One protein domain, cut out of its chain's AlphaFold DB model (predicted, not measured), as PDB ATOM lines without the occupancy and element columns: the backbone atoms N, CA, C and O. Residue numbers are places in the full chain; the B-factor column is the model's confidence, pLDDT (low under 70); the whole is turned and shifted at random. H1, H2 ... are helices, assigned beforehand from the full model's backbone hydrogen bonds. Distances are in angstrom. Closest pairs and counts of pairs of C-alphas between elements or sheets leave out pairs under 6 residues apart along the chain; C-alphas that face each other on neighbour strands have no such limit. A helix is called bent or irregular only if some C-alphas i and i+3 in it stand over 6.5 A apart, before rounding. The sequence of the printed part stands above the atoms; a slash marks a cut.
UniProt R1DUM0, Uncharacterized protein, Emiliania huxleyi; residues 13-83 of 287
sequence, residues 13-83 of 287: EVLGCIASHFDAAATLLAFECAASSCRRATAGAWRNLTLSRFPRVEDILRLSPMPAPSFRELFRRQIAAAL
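Overview. This is residues 13 to 83 of the 287 residues of an uncharacterized protein of Emiliania huxleyi (UniProt R1DUM0). One helix, H4, sits in the middle; a loose group of three short helices, H1, H2 and H3, lies toward the end where H4 begins, and H5 makes a corner with H4 where H4 ends. The last helix, H6, packs on H4 with residues 71 to 75 and then runs on beyond this contact, while residues 62 to 67, of which 62 and 63 belong to H5, stick out. The printed part has 71 residues with six named helices, H1 to H6 in order along it, and no named strand; the class is all helix. It is compact, with a radius of gyration of the C-alphas of 12.5 A, and the C-alphas span 34 by 26 by 18 A along their three main axes.

Along the chain. H1 is residues 13 to 19, beginning at C-alpha 13 at (-22.073, 21.684, -8.849) and 9.6 A from first to last C-alpha. H2 is residues 25 to 34, 14.6 A from first to last C-alpha. H3 is residues 36 to 41, 8.8 A long by the same measure. H4 is residues 43 to 53 and 15.8 A long, from C-alpha 43 at (-22.594, 16.747, 1.123) to C-alpha 53 at (-12.280, 5.798, 5.838). H5 is residues 56 to 63 and 11.0 A long. H6, residues 71 to 82, is the longest helix, 16.2 A from first to last C-alpha, and ends at C-alpha 82 at (-11.961, 5.984, 17.660). No helix is bent or irregular.

Arrangement. H4 is the hub, touching H1, H2, H5 and H6. H1 and H4 only just touch, with 3 pairs of C-alphas within 8 A, the closest being those of Ala 19 and Ala 45 at 5.7 A; they run the same way at a shallow tilt of 31 degrees. H2 and H4 also only just touch, with 3 such pairs, the closest C-alphas being those of Ala 25 and Leu 49 at 7.6 A; they run opposite ways at a shallow tilt of 12 degrees. H6 touches H4 with residues 71 to 75 alone, at a shallow tilt of 31 degrees and the same way; the closest C-alphas are those of Arg 47 and Phe 71, 5.2 A apart. H4 and H5 touch only at the corner by their link, and only just, with 3 pairs of C-alphas within 8 A; the closest are those of Leu 51 and Val 57, 6.6 A apart, and the tilt is steep, 66 degrees. H1 and H3 touch and stand about perpendicular, at 83 degrees, with the C-alphas of Gly 16 and Ala 41 closest at 4.5 A. H2 and H3 touch only at the corner by their link, with the C-alphas of Glu 32 and Arg 39 closest at 4.2 A. H1 and H2 are close but not clearly touching: their closest C-alphas, those of Ala 19 and Leu 28, are 6.8 A apart. H3 and H4 meet only through their link. H2 and H6 are near each other, with 5 pairs of C-alphas within 10 A. H5 and H6 are only just apart, at 8.2 A, and H5 is also apart from H1, H2 and H3. Of 4 pairs of helices that touch other than only at the corner, 3 are at a shallow tilt, a mostly aligned packing. In each of H1 to H6 every O i to N i+4 pair is within hydrogen-bond range.

Size, cuts and confidence. The two C-alphas farthest apart are those of Ala 34 and Leu 63, at 35.7 A. The printed part runs from 13 to 83 with no cut. No link is long: H5 to H6, with 7 residues between them, is short, and the other four are tight. Residues 62 to 67 stand free. The mean pLDDT of the printed part is 74.9; it is under 70 at residue 56, residues 59 to 68 and residues 77 to 83.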
ATOM      1  N   GLU A  13     -22.572  22.882  -8.178       88.31
ATOM      2  CA  GLU A  13     -22.073  21.684  -8.849       88.31
ATOM      3  C   GLU A  13     -20.552  21.745  -9.028       88.31
ATOM      4  O   GLU A  13     -19.852  20.786  -8.713       88.31
ATOM      5  N   VAL A  14     -20.026  22.899  -9.455       85.19
ATOM      6  CA  VAL A  14     -18.580  23.123  -9.617       85.19
ATOM      7  C   VAL A  14     -17.887  23.110  -8.256       85.19
ATOM      8  O   VAL A  14     -16.858  22.455  -8.093       85.19
ATOM      9  N   LEU A  15     -18.481  23.756  -7.248       81.62
ATOM     10  CA  LEU A  15     -17.999  23.686  -5.865       81.62
ATOM     11  C   LEU A  15     -18.027  22.247  -5.323       81.62
ATOM     12  O   LEU A  15     -17.145  21.868  -4.556       81.62
ATOM     13  N   GLY A  16     -19.008  21.440  -5.733       83.06
ATOM     14  CA  GLY A  16     -19.133  20.032  -5.360       83.06
ATOM     15  C   GLY A  16     -18.035  19.173  -5.980       83.06
ATOM     16  O   GLY A  16     -17.424  18.367  -5.278       83.06
ATOM     17  N   CYS A  17     -17.720  19.405  -7.259       86.69
ATOM     18  CA  CYS A  17     -16.578  18.789  -7.936       86.69
ATOM     19  C   CYS A  17     -15.250  19.175  -7.278       86.69
ATOM     20  O   CYS A  17     -14.377  18.331  -7.121       86.69
ATOM     21  N   ILE A  18     -15.075  20.429  -6.854       80.25
ATOM     22  CA  ILE A  18     -13.872  20.833  -6.111       80.25
ATOM     23  C   ILE A  18     -13.818  20.092  -4.768       80.25
ATOM     24  O   ILE A  18     -12.811  19.462  -4.450       80.25
ATOM     25  N   ALA A  19     -14.924  20.093  -4.018       78.56
ATOM     26  CA  ALA A  19     -15.004  19.436  -2.718       78.56
ATOM     27  C   ALA A  19     -14.738  17.923  -2.786       78.56
ATOM     28  O   ALA A  19     -14.170  17.372  -1.846       78.56
ATOM     29  N   SER A  20     -15.104  17.239  -3.878       82.69
ATOM     30  CA  SER A  20     -14.874  15.796  -4.026       82.69
ATOM     31  C   SER A  20     -13.400  15.404  -4.135       82.69
ATOM     32  O   SER A  20     -13.091  14.226  -3.970       82.69
ATOM     33  N   HIS A  21     -12.504  16.358  -4.410       83.88
ATOM     34  CA  HIS A  21     -11.056  16.130  -4.437       83.88
ATOM     35  C   HIS A  21     -10.402  16.304  -3.060       83.88
ATOM     36  O   HIS A  21      -9.209  16.044  -2.919       83.88
ATOM     37  N   PHE A  22     -11.147  16.742  -2.041       79.25
ATOM     38  CA  PHE A  22     -10.619  16.850  -0.686       79.25
ATOM     39  C   PHE A  22     -10.665  15.493   0.021       79.25
ATOM     40  O   PHE A  22     -11.723  14.893   0.205       79.25
ATOM     41  N   ASP A  23      -9.499  15.041   0.461       75.06
ATOM     42  CA  ASP A  23      -9.257  13.774   1.155       75.06
ATOM     43  C   ASP A  23      -9.145  13.932   2.683       75.06
ATOM     44  O   ASP A  23      -9.136  12.950   3.427       75.06
ATOM     45  N   ALA A  24      -9.104  15.174   3.171       75.44
ATOM     46  CA  ALA A  24      -8.981  15.503   4.581       75.44
ATOM     47  C   ALA A  24     -10.219  16.234   5.120       75.44
ATOM     48  O   ALA A  24     -10.694  17.229   4.568       75.44
ATOM     49  N   ALA A  25     -10.689  15.790   6.291       74.25
ATOM     50  CA  ALA A  25     -11.824  16.399   6.988       74.25
ATOM     51  C   ALA A  25     -11.582  17.876   7.347       74.25
ATOM     52  O   ALA A  25     -12.508  18.679   7.295       74.25
ATOM     53  N   ALA A  26     -10.341  18.246   7.690       75.19
ATOM     54  CA  ALA A  26      -9.977  19.627   8.005       75.19
ATOM     55  C   ALA A  26     -10.152  20.555   6.789       75.19
ATOM     56  O   ALA A  26     -10.719  21.637   6.922       75.19
ATOM     57  N   THR A  27      -9.744  20.099   5.602       72.06
ATOM     58  CA  THR A  27      -9.882  20.842   4.342       72.06
ATOM     59  C   THR A  27     -11.348  21.035   3.964       72.06
ATOM     60  O   THR A  27     -11.751  22.142   3.613       72.06
ATOM     61  N   LEU A  28     -12.178  19.997   4.124       71.19
ATOM     62  CA  LEU A  28     -13.625  20.110   3.911       71.19
ATOM     63  C   LEU A  28     -14.277  21.107   4.873       71.19
ATOM     64  O   LEU A  28     -15.081  21.929   4.440       71.19
ATOM     65  N   LEU A  29     -13.916  21.077   6.157       78.44
ATOM     66  CA  LEU A  29     -14.435  22.030   7.143       78.44
ATOM     67  C   LEU A  29     -14.014  23.470   6.826       78.44
ATOM     68  O   LEU A  29     -14.843  24.372   6.908       78.44
ATOM     69  N   ALA A  30     -12.759  23.691   6.426       73.69
ATOM     70  CA  ALA A  30     -12.288  25.008   6.004       73.69
ATOM     71  C   ALA A  30     -13.066  25.521   4.778       73.69
ATOM     72  O   ALA A  30     -13.474  26.682   4.742       73.69
ATOM     73  N   PHE A  31     -13.351  24.640   3.815       74.75
ATOM     74  CA  PHE A  31     -14.151  24.967   2.636       74.75
ATOM     75  C   PHE A  31     -15.613  25.299   2.981       74.75
ATOM     76  O   PHE A  31     -16.160  26.270   2.460       74.75
ATOM     77  N   GLU A  32     -16.246  24.571   3.909       81.12
ATOM     78  CA  GLU A  32     -17.596  24.893   4.410       81.12
ATOM     79  C   GLU A  32     -17.683  26.273   5.082       81.12
ATOM     80  O   GLU A  32     -18.757  26.884   5.090       81.12
ATOM     81  N   CYS A  33     -16.584  26.737   5.682       79.81
ATOM     82  CA  CYS A  33     -16.500  28.033   6.353       79.81
ATOM     83  C   CYS A  33     -16.330  29.205   5.378       79.81
ATOM     84  O   CYS A  33     -16.619  30.335   5.762       79.81
ATOM     85  N   ALA A  34     -15.902  28.954   4.137       75.56
ATOM     86  CA  ALA A  34     -15.658  30.005   3.152       75.56
ATOM     87  C   ALA A  34     -16.956  30.675   2.662       75.56
ATOM     88  O   ALA A  34     -16.995  31.892   2.503       75.56
ATOM     89  N   ALA A  35     -18.022  29.896   2.437       76.25
ATOM     90  CA  ALA A  35     -19.324  30.411   2.013       76.25
ATOM     91  C   ALA A  35     -20.469  29.415   2.274       76.25
ATOM     92  O   ALA A  35     -20.279  28.196   2.340       76.25
ATOM     93  N   SER A  36     -21.704  29.919   2.347       77.88
ATOM     94  CA  SER A  36     -22.913  29.088   2.481       77.88
ATOM     95  C   SER A  36     -23.141  28.167   1.270       77.88
ATOM     96  O   SER A  36     -23.624  27.043   1.429       77.88
ATOM     97  N   SER A  37     -22.750  28.604   0.068       77.56
ATOM     98  CA  SER A  37     -22.734  27.800  -1.159       77.56
ATOM     99  C   SER A  37     -21.776  26.611  -1.047       77.56
ATOM    100  O   SER A  37     -22.183  25.486  -1.339       77.56
ATOM    101  N   CYS A  38     -20.567  26.824  -0.521       75.81
ATOM    102  CA  CYS A  38     -19.590  25.767  -0.256       75.81
ATOM    103  C   CYS A  38     -20.127  24.739   0.745       75.81
ATOM    104  O   CYS A  38     -20.006  23.536   0.523       75.81
ATOM    105  N   ARG A  39     -20.815  25.180   1.808       81.00
ATOM    106  CA  ARG A  39     -21.453  24.258   2.762       81.00
ATOM    107  C   ARG A  39     -22.444  23.312   2.084       81.00
ATOM    108  O   ARG A  39     -22.410  22.116   2.355       81.00
ATOM    109  N   ARG A  40     -23.296  23.816   1.185       82.38
ATOM    110  CA  ARG A  40     -24.252  22.973   0.439       82.38
ATOM    111  C   ARG A  40     -23.553  21.992  -0.508       82.38
ATOM    112  O   ARG A  40     -24.014  20.867  -0.655       82.38
ATOM    113  N   ALA A  41     -22.428  22.398  -1.092       85.06
ATOM    114  CA  ALA A  41     -21.673  21.604  -2.058       85.06
ATOM    115  C   ALA A  41     -20.926  20.394  -1.453       85.06
ATOM    116  O   ALA A  41     -20.588  19.452  -2.165       85.06
ATOM    117  N   THR A  42     -20.677  20.376  -0.138       85.69
ATOM    118  CA  THR A  42     -19.820  19.357   0.513       85.69
ATOM    119  C   THR A  42     -20.517  18.043   0.866       85.69
ATOM    120  O   THR A  42     -19.849  17.095   1.277       85.69
ATOM    121  N   ALA A  43     -21.840  17.933   0.702       85.00
ATOM    122  CA  ALA A  43     -22.594  16.747   1.123       85.00
ATOM    123  C   ALA A  43     -22.084  15.445   0.469       85.00
ATOM    124  O   ALA A  43     -21.911  14.433   1.152       85.00
ATOM    125  N   GLY A  44     -21.791  15.483  -0.836       87.50
ATOM    126  CA  GLY A  44     -21.218  14.346  -1.566       87.50
ATOM    127  C   GLY A  44     -19.776  14.037  -1.155       87.50
ATOM    128  O   GLY A  44     -19.413  12.874  -1.001       87.50
ATOM    129  N   ALA A  45     -18.974  15.071  -0.890       85.81
ATOM    130  CA  ALA A  45     -17.591  14.913  -0.450       85.81
ATOM    131  C   ALA A  45     -17.491  14.252   0.935       85.81
ATOM    132  O   ALA A  45     -16.704  13.327   1.120       85.81
ATOM    133  N   TRP A  46     -18.357  14.637   1.882       86.88
ATOM    134  CA  TRP A  46     -18.453  13.963   3.181       86.88
ATOM    135  C   TRP A  46     -18.841  12.494   3.057       86.88
ATOM    136  O   TRP A  46     -18.304  11.669   3.787       86.88
ATOM    137  N   ARG A  47     -19.745  12.139   2.135       89.62
ATOM    138  CA  ARG A  47     -20.072  10.731   1.870       89.62
ATOM    139  C   ARG A  47     -18.836   9.960   1.416       89.62
ATOM    140  O   ARG A  47     -18.525   8.934   2.014       89.62
ATOM    141  N   ASN A  48     -18.127  10.464   0.408       87.69
ATOM    142  CA  ASN A  48     -16.941   9.800  -0.134       87.69
ATOM    143  C   ASN A  48     -15.851   9.638   0.930       87.69
ATOM    144  O   ASN A  48     -15.318   8.543   1.093       87.69
ATOM    145  N   LEU A  49     -15.581  10.694   1.701       81.81
ATOM    146  CA  LEU A  49     -14.591  10.671   2.774       81.81
ATOM    147  C   LEU A  49     -14.967   9.694   3.901       81.81
ATOM    148  O   LEU A  49     -14.117   8.973   4.423       81.81
ATOM    149  N   THR A  50     -16.241   9.654   4.297       78.12
ATOM    150  CA  THR A  50     -16.707   8.729   5.337       78.12
ATOM    151  C   THR A  50     -16.631   7.284   4.873       78.12
ATOM    152  O   THR A  50     -16.191   6.441   5.646       78.12
ATOM    153  N   LEU A  51     -17.019   6.988   3.632       80.56
ATOM    154  CA  LEU A  51     -17.009   5.621   3.109       80.56
ATOM    155  C   LEU A  51     -15.599   5.122   2.780       80.56
ATOM    156  O   LEU A  51     -15.321   3.945   2.992       80.56
ATOM    157  N   SER A  52     -14.688   5.993   2.338       78.56
ATOM    158  CA  SER A  52     -13.288   5.609   2.127       78.56
ATOM    159  C   SER A  52     -12.592   5.257   3.444       78.56
ATOM    160  O   SER A  52     -11.829   4.295   3.507       78.56
ATOM    161  N   ARG A  53     -12.886   6.004   4.517       73.62
ATOM    162  CA  ARG A  53     -12.280   5.798   5.838       73.62
ATOM    163  C   ARG A  53     -12.986   4.731   6.676       73.62
ATOM    164  O   ARG A  53     -12.331   4.037   7.448       73.62
ATOM    165  N   PHE A  54     -14.302   4.592   6.525       76.38
ATOM    166  CA  PHE A  54     -15.142   3.658   7.277       76.38
ATOM    167  C   PHE A  54     -16.089   2.876   6.341       76.38
ATOM    168  O   PHE A  54     -17.303   3.094   6.375       76.38
ATOM    169  N   PRO A  55     -15.580   1.918   5.536       71.12
ATOM    170  CA  PRO A  55     -16.377   1.225   4.511       71.12
ATOM    171  C   PRO A  55     -17.634   0.530   5.052       71.12
ATOM    172  O   PRO A  55     -18.687   0.548   4.424       71.12
ATOM    173  N   ARG A  56     -17.556  -0.008   6.278       61.62
ATOM    174  CA  ARG A  56     -18.661  -0.720   6.948       61.62
ATOM    175  C   ARG A  56     -19.871   0.162   7.280       61.62
ATOM    176  O   ARG A  56     -20.931  -0.364   7.602       61.62
ATOM    177  N   VAL A  57     -19.730   1.491   7.237       71.31
ATOM    178  CA  VAL A  57     -20.850   2.415   7.478       71.31
ATOM    179  C   VAL A  57     -21.949   2.211   6.437       71.31
ATOM    180  O   VAL A  57     -23.121   2.296   6.788       71.31
ATOM    181  N   GLU A  58     -21.604   1.896   5.186       74.56
ATOM    182  CA  GLU A  58     -22.604   1.666   4.141       74.56
ATOM    183  C   GLU A  58     -23.496   0.458   4.451       74.56
ATOM    184  O   GLU A  58     -24.721   0.569   4.385       74.56
ATOM    185  N   ASP A  59     -22.901  -0.660   4.866       69.00
ATOM    186  CA  ASP A  59     -23.641  -1.878   5.210       69.00
ATOM    187  C   ASP A  59     -24.547  -1.663   6.427       69.00
ATOM    188  O   ASP A  59     -25.710  -2.065   6.428       69.00
ATOM    189  N   ILE A  60     -24.047  -0.955   7.446       65.06
ATOM    190  CA  ILE A  60     -24.824  -0.624   8.648       65.06
ATOM    191  C   ILE A  60     -26.021   0.264   8.297       65.06
ATOM    192  O   ILE A  60     -27.118   0.033   8.800       65.06
ATOM    193  N   LEU A  61     -25.834   1.269   7.436       68.75
ATOM    194  CA  LEU A  61     -26.925   2.151   7.016       68.75
ATOM    195  C   LEU A  61     -27.984   1.409   6.194       68.75
ATOM    196  O   LEU A  61     -29.166   1.695   6.362       68.75
ATOM    197  N   ARG A  62     -27.587   0.445   5.353       69.81
ATOM    198  CA  ARG A  62     -28.526  -0.395   4.586       69.81
ATOM    199  C   ARG A  62     -29.384  -1.288   5.482       69.81
ATOM    200  O   ARG A  62     -30.540  -1.531   5.158       69.81
ATOM    201  N   LEU A  63     -28.817  -1.775   6.583       61.28
ATOM    202  CA  LEU A  63     -29.494  -2.664   7.531       61.28
ATOM    203  C   LEU A  63     -30.237  -1.908   8.644       61.28
ATOM    204  O   LEU A  63     -30.957  -2.525   9.430       61.28
ATOM    205  N   SER A  64     -30.058  -0.588   8.749       58.88
ATOM    206  CA  SER A  64     -30.666   0.203   9.815       58.88
ATOM    207  C   SER A  64     -32.123   0.544   9.490       58.88
ATOM    208  O   SER A  64     -32.391   1.137   8.447       58.88
ATOM    209  N   PRO A  65     -33.077   0.262  10.397       49.81
ATOM    210  CA  PRO A  65     -34.470   0.676  10.229       49.81
ATOM    211  C   PRO A  65     -34.691   2.170  10.527       49.81
ATOM    212  O   PRO A  65     -35.801   2.672  10.371       49.81
ATOM    213  N   MET A  66     -33.660   2.883  10.994       64.94
ATOM    214  CA  MET A  66     -33.742   4.290  11.381       64.94
ATOM    215  C   MET A  66     -33.266   5.206  10.248       64.94
ATOM    216  O   MET A  66     -32.363   4.833   9.497       64.94
ATOM    217  N   PRO A  67     -33.806   6.435  10.144       63.81
ATOM    218  CA  PRO A  67     -33.313   7.409   9.180       63.81
ATOM    219  C   PRO A  67     -31.822   7.672   9.403       63.81
ATOM    220  O   PRO A  67     -31.383   8.004  10.508       63.81
ATOM    221  N   ALA A  68     -31.044   7.510   8.332       68.38
ATOM    222  CA  ALA A  68     -29.602   7.667   8.371       68.38
ATOM    223  C   ALA A  68     -29.221   9.112   8.753       68.38
ATOM    224  O   ALA A  68     -29.672  10.058   8.097       68.38
ATOM    225  N   PRO A  69     -28.373   9.323   9.776       77.56
ATOM    226  CA  PRO A  69     -27.800  10.639  10.031       77.56
ATOM    227  C   PRO A  69     -26.892  11.067   8.867       77.56
ATOM    228  O   PRO A  69     -26.424  10.246   8.078       77.56
ATOM    229  N   SER A  70     -26.605  12.369   8.767       84.50
ATOM    230  CA  SER A  70     -25.723  12.882   7.708       84.50
ATOM    231  C   SER A  70     -24.327  12.240   7.756       84.50
ATOM    232  O   SER A  70     -23.788  11.986   8.835       84.50
ATOM    233  N   PHE A  71     -23.689  12.045   6.597       81.56
ATOM    234  CA  PHE A  71     -22.335  11.471   6.523       81.56
ATOM    235  C   PHE A  71     -21.279  12.285   7.282       81.56
ATOM    236  O   PHE A  71     -20.334  11.702   7.809       81.56
ATOM    237  N   ARG A  72     -21.469  13.605   7.398       82.75
ATOM    238  CA  ARG A  72     -20.645  14.494   8.232       82.75
ATOM    239  C   ARG A  72     -20.746  14.143   9.717       82.75
ATOM    240  O   ARG A  72     -19.738  14.100  10.418       82.75
ATOM    241  N   GLU A  73     -21.959  13.885  10.195       78.12
ATOM    242  CA  GLU A  73     -22.211  13.486  11.583       78.12
ATOM    243  C   GLU A  73     -21.690  12.070  11.859       78.12
ATOM    244  O   GLU A  73     -21.055  11.835  12.885       78.12
ATOM    245  N   LEU A  74     -21.878  11.144  10.914       75.06
ATOM    246  CA  LEU A  74     -21.297   9.803  10.993       75.06
ATOM    247  C   LEU A  74     -19.773   9.859  11.092       75.06
ATOM    248  O   LEU A  74     -19.213   9.224  11.980       75.06
ATOM    249  N   PHE A  75     -19.110  10.663  10.257       77.12
ATOM    250  CA  PHE A  75     -17.660  10.852  10.324       77.12
ATOM    251  C   PHE A  75     -17.212  11.317  11.712       77.12
ATOM    252  O   PHE A  75     -16.322  10.719  12.315       77.12
ATOM    253  N   ARG A  76     -17.862  12.358  12.251       74.81
ATOM    254  CA  ARG A  76     -17.552  12.898  13.585       74.81
ATOM    255  C   ARG A  76     -17.721  11.856  14.679       74.81
ATOM    256  O   ARG A  76     -16.834  11.723  15.516       74.81
ATOM    257  N   ARG A  77     -18.819  11.095  14.658       68.25
ATOM    258  CA  ARG A  77     -19.080  10.037  15.643       68.25
ATOM    259  C   ARG A  77     -18.070   8.903  15.556       68.25
ATOM    260  O   ARG A  77     -17.637   8.425  16.595       68.25
ATOM    261  N   GLN A  78     -17.673   8.498  14.351       66.69
ATOM    262  CA  GLN A  78     -16.672   7.446  14.163       66.69
ATOM    263  C   GLN A  78     -15.286   7.890  14.643       66.69
ATOM    264  O   GLN A  78     -14.603   7.128  15.317       66.69
ATOM    265  N   ILE A  79     -14.895   9.144  14.385       65.31
ATOM    266  CA  ILE A  79     -13.647   9.707  14.919       65.31
ATOM    267  C   ILE A  79     -13.701   9.839  16.446       65.31
ATOM    268  O   ILE A  79     -12.755   9.443  17.115       65.31
ATOM    269  N   ALA A  80     -14.803  10.347  17.003       55.00
ATOM    270  CA  ALA A  80     -14.980  10.464  18.450       55.00
ATOM    271  C   ALA A  80     -15.014   9.098  19.148       55.00
ATOM    272  O   ALA A  80     -14.519   8.970  20.260       55.00
ATOM    273  N   ALA A  81     -15.566   8.076  18.492       52.50
ATOM    274  CA  ALA A  81     -15.519   6.708  18.986       52.50
ATOM    275  C   ALA A  81     -14.101   6.133  18.909       52.50
ATOM    276  O   ALA A  81     -13.714   5.424  19.830       52.50
ATOM    277  N   ALA A  82     -13.342   6.433  17.847       48.41
ATOM    278  CA  ALA A  82     -11.961   5.984  17.660       48.41
ATOM    279  C   ALA A  82     -10.957   6.641  18.623       48.41
ATOM    280  O   ALA A  82      -9.851   6.128  18.784       48.41
ATOM    281  N   LEU A  83     -11.325   7.753  19.268       40.56
ATOM    282  CA  LEU A  83     -10.600   8.240  20.435       40.56
ATOM    283  C   LEU A  83     -10.853   7.263  21.593       40.56
ATOM    284  O   LEU A  83     -12.012   6.910  21.832       40.56
TER     285      LEU A  83